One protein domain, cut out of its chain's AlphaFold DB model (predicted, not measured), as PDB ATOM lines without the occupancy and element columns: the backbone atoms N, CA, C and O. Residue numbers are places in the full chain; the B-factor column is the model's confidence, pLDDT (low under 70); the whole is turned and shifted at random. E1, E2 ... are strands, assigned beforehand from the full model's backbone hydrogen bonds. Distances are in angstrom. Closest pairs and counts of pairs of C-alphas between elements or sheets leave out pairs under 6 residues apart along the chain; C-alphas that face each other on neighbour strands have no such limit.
ATOM      1  N   ASP A 210     343.861 336.559 214.417       90.19
ATOM      2  CA  ASP A 210     343.873 337.472 215.554       90.19
ATOM      3  C   ASP A 210     342.807 337.090 216.589       90.19
ATOM      4  O   ASP A 210     341.728 336.603 216.242       90.19
ATOM      5  N   LEU A 211     343.094 337.330 217.867       91.50
ATOM      6  CA  LEU A 211     342.168 337.116 218.980       91.50
ATOM      7  C   LEU A 211     341.536 338.442 219.400       91.50
ATOM      8  O   LEU A 211     342.250 339.419 219.628       91.50
ATOM      9  N   ILE A 212     340.216 338.473 219.575       91.44
ATOM     10  CA  ILE A 212     339.545 339.585 220.249       91.44
ATOM     11  C   ILE A 212     339.597 339.336 221.762       91.44
ATOM     12  O   ILE A 212     338.979 338.403 222.276       91.44
ATOM     13  N   CYS A 213     340.342 340.178 222.474       91.25
ATOM     14  CA  CYS A 213     340.416 340.189 223.929       91.25
ATOM     15  C   CYS A 213     339.447 341.233 224.489       91.25
ATOM     16  O   CYS A 213     339.562 342.411 224.149       91.25
ATOM     17  N   GLU A 214     338.499 340.819 225.331       90.56
ATOM     18  CA  GLU A 214     337.433 341.699 225.833       90.56
ATOM     19  C   GLU A 214     337.373 341.715 227.365       90.56
ATOM     20  O   GLU A 214     337.461 340.663 228.013       90.56
ATOM     21  N   SER A 215     337.175 342.912 227.927       88.00
ATOM     22  CA  SER A 215     336.978 343.156 229.359       88.00
ATOM     23  C   SER A 215     335.968 344.289 229.575       88.00
ATOM     24  O   SER A 215     336.283 345.471 229.469       88.00
ATOM     25  N   GLY A 216     334.705 343.938 229.827       83.88
ATOM     26  CA  GLY A 216     333.615 344.921 229.865       83.88
ATOM     27  C   GLY A 216     333.353 345.532 228.482       83.88
ATOM     28  O   GLY A 216     333.103 344.799 227.527       83.88
ATOM     29  N   GLU A 217     333.402 346.865 228.370       83.06
ATOM     30  CA  GLU A 217     333.216 347.588 227.096       83.06
ATOM     31  C   GLU A 217     334.512 347.743 226.278       83.06
ATOM     32  O   GLU A 217     334.459 348.116 225.104       83.06
ATOM     33  N   THR A 218     335.680 347.455 226.861       81.06
ATOM     34  CA  THR A 218     336.969 347.609 226.176       81.06
ATOM     35  C   THR A 218     337.361 346.329 225.439       81.06
ATOM     36  O   THR A 218     337.208 345.210 225.941       81.06
ATOM     37  N   LYS A 219     337.857 346.497 224.207       88.81
ATOM     38  CA  LYS A 219     338.260 345.405 223.315       88.81
ATOM     39  C   LYS A 219     339.619 345.702 222.693       88.81
ATOM     40  O   LYS A 219     339.853 346.820 222.238       88.81
ATOM     41  N   ALA A 220     340.483 344.694 222.626       89.31
ATOM     42  CA  ALA A 220     341.754 344.742 221.911       89.31
ATOM     43  C   ALA A 220     341.846 343.587 220.909       89.31
ATOM     44  O   ALA A 220     341.472 342.457 221.222       89.31
ATOM     45  N   VAL A 221     342.354 343.862 219.706       89.88
ATOM     46  CA  VAL A 221     342.642 342.834 218.697       89.88
ATOM     47  C   VAL A 221     344.118 342.470 218.801       89.88
ATOM     48  O   VAL A 221     344.986 343.316 218.588       89.88
ATOM     49  N   LEU A 222     344.397 341.221 219.161       89.94
ATOM     50  CA  LEU A 222     345.740 340.724 219.443       89.94
ATOM     51  C   LEU A 222     346.172 339.752 218.352       89.94
ATOM     52  O   LEU A 222     345.648 338.639 218.251       89.94
ATOM     53  N   SER A 223     347.127 340.181 217.529       89.06
ATOM     54  CA  SER A 223     347.535 339.402 216.365       89.06
ATOM     55  C   SER A 223     348.248 338.108 216.725       89.06
ATOM     56  O   SER A 223     349.106 338.094 217.607       89.06
ATOM     57  N   TYR A 224     347.896 337.029 216.019       89.00
ATOM     58  CA  TYR A 224     348.460 335.681 216.197       89.00
ATOM     59  C   TYR A 224     348.386 335.152 217.635       89.00
ATOM     60  O   TYR A 224     349.199 334.328 218.047       89.00
ATOM     61  N   CYS A 225     347.403 335.620 218.400       90.06
ATOM     62  CA  CYS A 225     347.212 335.285 219.801       90.06
ATOM     63  C   CYS A 225     346.164 334.168 219.965       90.06
ATOM     64  O   CYS A 225     345.225 334.066 219.173       90.06
ATOM     65  N   THR A 226     346.309 333.323 220.985       89.88
ATOM     66  CA  THR A 226     345.322 332.295 221.369       89.88
ATOM     67  C   THR A 226     344.715 332.556 222.739       89.88
ATOM     68  O   THR A 226     343.559 332.208 222.961       89.88
ATOM     69  N   GLU A 227     345.457 333.198 223.642       90.88
ATOM     70  CA  GLU A 227     344.995 333.549 224.986       90.88
ATOM     71  C   GLU A 227     345.494 334.939 225.371       90.88
ATOM     72  O   GLU A 227     346.606 335.326 225.008       90.88
ATOM     73  N   CYS A 228     344.690 335.685 226.124       93.50
ATOM     74  CA  CYS A 228     345.024 337.036 226.550       93.50
ATOM     75  C   CYS A 228     344.707 337.278 228.025       93.50
ATOM     76  O   CYS A 228     343.792 336.676 228.596       93.50
ATOM     77  N   ASN A 229     345.421 338.230 228.619       92.00
ATOM     78  CA  ASN A 229     345.099 338.771 229.927       92.00
ATOM     79  C   ASN A 229     343.991 339.827 229.772       92.00
ATOM     80  O   ASN A 229     344.172 340.832 229.085       92.00
ATOM     81  N   LYS A 230     342.841 339.602 230.418       90.25
ATOM     82  CA  LYS A 230     341.671 340.491 230.328       90.25
ATOM     83  C   LYS A 230     341.823 341.806 231.100       90.25
ATOM     84  O   LYS A 230     341.084 342.743 230.828       90.25
ATOM     85  N   GLU A 231     342.746 341.907 232.049       88.62
ATOM     86  CA  GLU A 231     342.980 343.145 232.803       88.62
ATOM     87  C   GLU A 231     343.866 344.110 232.015       88.62
ATOM     88  O   GLU A 231     343.573 345.299 231.919       88.62
ATOM     89  N   THR A 232     344.934 343.587 231.409       90.12
ATOM     90  CA  THR A 232     345.919 344.379 230.659       90.12
ATOM     91  C   THR A 232     345.636 344.439 229.159       90.12
ATOM     92  O   THR A 232     346.279 345.216 228.458       90.12
ATOM     93  N   LEU A 233     344.692 343.631 228.658       90.75
ATOM     94  CA  LEU A 233     344.375 343.461 227.235       90.75
ATOM     95  C   LEU A 233     345.607 343.105 226.384       90.75
ATOM     96  O   LEU A 233     345.739 343.548 225.245       90.75
ATOM     97  N   THR A 234     346.516 342.297 226.934       92.25
ATOM     98  CA  THR A 234     347.751 341.851 226.269       92.25
ATOM     99  C   THR A 234     347.741 340.350 226.003       92.25
ATOM    100  O   THR A 234     347.058 339.589 226.693       92.25
ATOM    101  N   CYS A 235     348.494 339.901 224.995       90.31
ATOM    102  CA  CYS A 235     348.571 338.480 224.666       90.31
ATOM    103  C   CYS A 235     349.403 337.718 225.706       90.31
ATOM    104  O   CYS A 235     350.438 338.214 226.143       90.31
ATOM    105  N   THR A 236     348.964 336.517 226.084       91.12
ATOM    106  CA  THR A 236     349.686 335.619 227.003       91.12
ATOM    107  C   THR A 236     350.182 334.359 226.307       91.12
ATOM    108  O   THR A 236     351.214 333.817 226.696       91.12
ATOM    109  N   THR A 237     349.488 333.919 225.255       87.44
ATOM    110  CA  THR A 237     349.839 332.711 224.504       87.44
ATOM    111  C   THR A 237     349.656 332.972 223.014       87.44
ATOM    112  O   THR A 237     348.602 333.443 222.591       87.44
ATOM    113  N   CYS A 238     350.682 332.673 222.219       87.50
ATOM    114  CA  CYS A 238     350.660 332.837 220.766       87.50
ATOM    115  C   CYS A 238     350.230 331.551 220.048       87.50
ATOM    116  O   CYS A 238     350.390 330.446 220.570       87.50
ATOM    117  N   LYS A 239     349.731 331.692 218.817       83.38
ATOM    118  CA  LYS A 239     349.490 330.570 217.899       83.38
ATOM    119  C   LYS A 239     350.788 329.806 217.618       83.38
ATOM    120  O   LYS A 239     351.883 330.349 217.752       83.38
ATOM    121  N   SER A 240     350.659 328.545 217.195       74.81
ATOM    122  CA  SER A 240     351.798 327.744 216.733       74.81
ATOM    123  C   SER A 240     352.588 328.508 215.668       74.81
ATOM    124  O   SER A 240     351.978 329.117 214.794       74.81
ATOM    125  N   ASP A 241     353.920 328.454 215.749       78.81
ATOM    126  CA  ASP A 241     354.872 329.151 214.859       78.81
ATOM    127  C   ASP A 241     355.099 330.634 215.179       78.81
ATOM    128  O   ASP A 241     355.789 331.331 214.435       78.81
ATOM    129  N   TYR A 242     354.580 331.100 216.316       83.81
ATOM    130  CA  TYR A 242     354.853 332.422 216.864       83.81
ATOM    131  C   TYR A 242     355.334 332.305 218.315       83.81
ATOM    132  O   TYR A 242     354.884 331.437 219.065       83.81
ATOM    133  N   TYR A 243     356.226 333.200 218.733       83.50
ATOM    134  CA  TYR A 243     356.619 333.350 220.136       83.50
ATOM    135  C   TYR A 243     356.189 334.708 220.684       83.50
ATOM    136  O   TYR A 243     356.073 335.687 219.942       83.50
ATOM    137  N   LEU A 244     355.947 334.757 221.994       85.31
ATOM    138  CA  LEU A 244     355.598 335.983 222.699       85.31
ATOM    139  C   LEU A 244     356.878 336.783 222.987       85.31
ATOM    140  O   LEU A 244     357.760 336.306 223.699       85.31
ATOM    141  N   ARG A 245     356.994 337.988 222.424       84.38
ATOM    142  CA  ARG A 245     358.063 338.946 222.748       84.38
ATOM    143  C   ARG A 245     357.749 339.656 224.071       84.38
ATOM    144  O   ARG A 245     356.593 339.739 224.471       84.38
ATOM    145  N   GLU A 246     358.773 340.211 224.721       82.81
ATOM    146  CA  GLU A 246     358.679 340.949 225.994       82.81
ATOM    147  C   GLU A 246     357.624 342.075 226.013       82.81
ATOM    148  O   GLU A 246     357.096 342.404 227.070       82.81
ATOM    149  N   ASP A 247     357.257 342.638 224.857       85.56
ATOM    150  CA  ASP A 247     356.176 343.627 224.723       85.56
ATOM    151  C   ASP A 247     354.770 343.003 224.567       85.56
ATOM    152  O   ASP A 247     353.830 343.687 224.161       85.56
ATOM    153  N   ASN A 248     354.615 341.714 224.884       87.81
ATOM    154  CA  ASN A 248     353.391 340.911 224.772       87.81
ATOM    155  C   ASN A 248     352.810 340.821 223.349       87.81
ATOM    156  O   ASN A 248     351.593 340.684 223.166       87.81
ATOM    157  N   LYS A 249     353.675 340.894 222.329       86.38
ATOM    158  CA  LYS A 249     353.312 340.697 220.918       86.38
ATOM    159  C   LYS A 249     353.817 339.360 220.396       86.38
ATOM    160  O   LYS A 249     354.940 338.958 220.687       86.38
ATOM    161  N   CYS A 250     353.004 338.710 219.571       86.44
ATOM    162  CA  CYS A 250     353.367 337.466 218.905       86.44
ATOM    163  C   CYS A 250     354.165 337.738 217.628       86.44
ATOM    164  O   CYS A 250     353.713 338.485 216.758       86.44
ATOM    165  N   ILE A 251     355.340 337.120 217.505       85.62
ATOM    166  CA  ILE A 251     356.251 337.278 216.361       85.62
ATOM    167  C   ILE A 251     356.518 335.913 215.728       85.62
ATOM    168  O   ILE A 251     356.684 334.951 216.480       85.62
ATOM    169  N   PRO A 252     356.568 335.810 214.384       82.56
ATOM    170  CA  PRO A 252     356.906 334.565 213.709       82.56
ATOM    171  C   PRO A 252     358.230 333.983 214.203       82.56
ATOM    172  O   PRO A 252     359.199 334.710 214.433       82.56
ATOM    173  N   CYS A 253     358.279 332.664 214.325       80.69
ATOM    174  CA  CYS A 253     359.500 331.959 214.664       80.69
ATOM    175  C   CYS A 253     360.571 332.143 213.568       80.69
ATOM    176  O   CYS A 253     360.287 331.900 212.392       80.69
ATOM    177  N   PRO A 254     361.804 332.552 213.923       78.12
ATOM    178  CA  PRO A 254     362.901 332.667 212.965       78.12
ATOM    179  C   PRO A 254     363.402 331.287 212.502       78.12
ATOM    180  O   PRO A 254     363.106 330.262 213.120       78.12
ATOM    181  N   ASP A 255     364.180 331.263 211.416       77.31
ATOM    182  CA  ASP A 255     364.937 330.094 210.931       77.31
ATOM    183  C   ASP A 255     364.107 328.818 210.683       77.31
ATOM    184  O   ASP A 255     364.567 327.699 210.914       77.31
ATOM    185  N   GLY A 256     362.852 328.967 210.242       71.50
ATOM    186  CA  GLY A 256     361.971 327.830 209.936       71.50
ATOM    187  C   GLY A 256     361.545 327.013 211.164       71.50
ATOM    188  O   GLY A 256     361.117 325.861 211.028       71.50
ATOM    189  N   ARG A 257     361.673 327.586 212.367       79.75
ATOM    190  CA  ARG A 257     361.260 326.953 213.626       79.75
ATOM    191  C   ARG A 257     359.738 326.968 213.799       79.75
ATOM    192  O   ARG A 257     359.033 327.798 213.238       79.75
ATOM    193  N   THR A 258     359.236 326.024 214.588       78.12
ATOM    194  CA  THR A 258     357.810 325.746 214.804       78.12
ATOM    195  C   THR A 258     357.539 325.332 216.258       78.12
ATOM    196  O   THR A 258     358.460 325.053 217.037       78.12
ATOM    197  N   GLY A 259     356.263 325.285 216.642       71.75
ATOM    198  CA  GLY A 259     355.813 324.858 217.970       71.75
ATOM    199  C   GLY A 259     355.899 325.947 219.046       71.75
ATOM    200  O   GLY A 259     356.267 327.090 218.778       71.75
ATOM    201  N   ILE A 260     355.520 325.595 220.280       65.94
ATOM    202  CA  ILE A 260     355.450 326.536 221.410       65.94
ATOM    203  C   ILE A 260     356.843 327.118 221.685       65.94
ATOM    204  O   ILE A 260     357.809 326.375 221.886       65.94
ATOM    205  N   ASN A 261     356.942 328.452 221.706       66.31
ATOM    206  CA  ASN A 261     358.184 329.203 221.925       66.31
ATOM    207  C   ASN A 261     359.312 328.862 220.932       66.31
ATOM    208  O   ASN A 261     360.485 328.923 221.293       66.31
ATOM    209  N   CYS A 262     358.972 328.467 219.700       76.44
ATOM    210  CA  CYS A 262     359.933 328.151 218.633       76.44
ATOM    211  C   CYS A 262     360.930 327.035 218.982       76.44
ATOM    212  O   CYS A 262     362.033 326.971 218.439       76.44
ATOM    213  N   LYS A 263     360.556 326.137 219.898       81.62
ATOM    214  CA  LYS A 263     361.444 325.075 220.387       81.62
ATOM    215  C   LYS A 263     361.678 323.961 219.374       81.62
ATOM    216  O   LYS A 263     362.611 323.189 219.561       81.62
TER     217      LYS A 263
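What this domain is: This is residues 210 to 263 of the 814 residues of the protein "Copper-fist domain-containing protein" of Giardia intestinalis (UniProt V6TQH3). Three small two-stranded hairpins follow one another along a rod: E1 and E2 at one end, E3 and E4 in the middle, and E5 and E6 beyond them. Residues 253 to 263, with no named element, form a loop at the far end. The 54 printed residues hold no named helix and six named strands, E1 to E6 in chain order, in three separate antiparallel sheets; the class is all strand. The whole is compact, with a radius of gyration of the C-alphas of 11.5 A, and spans 39 by 18 by 12 A.

Where its parts are: E1, residues 210 to 215, runs 16.4 A from C-alpha 210 at (343.873, 337.472, 215.554). E2, residues 218 to 222, is 13.0 A long. E3, residues 225 to 229, measures 10.9 A, and E4, residues 234 to 238, 11.0 A. E5, residues 242 to 244, and E6, residues 250 to 252, are 6.9 A each; E6 ends at C-alpha 252 at (356.906, 334.565, 213.709).

How they stand to each other: The hairpin E1 and E2 is antiparallel at 158 degrees, with N 213 and O 220 within hydrogen-bond range at 2.8 A. The closest C-alphas of E1 and E3 are those of Leu 211 and Cys 225, 5.4 A apart. The hairpin E3 and E4 stands at 143 degrees, with N 226 and O 237 within hydrogen-bond range at 2.8 A. The closest C-alphas of E4 and E6 are those of Cys 238 and Cys 250, 5.7 A apart. In the hairpin E5 and E6, also at 143 degrees, N 243 and O 251 are within hydrogen-bond range at 2.9 A. E1 is apart from E5 and E6.

The domain as a whole: The two C-alphas farthest apart, those of Glu 217 and Asp 255, are 39.7 A from each other. The printed part has no cut, and the five links between strands are tight. The mean pLDDT of the printed part is 85.0; residues 260 to 261 are under 70.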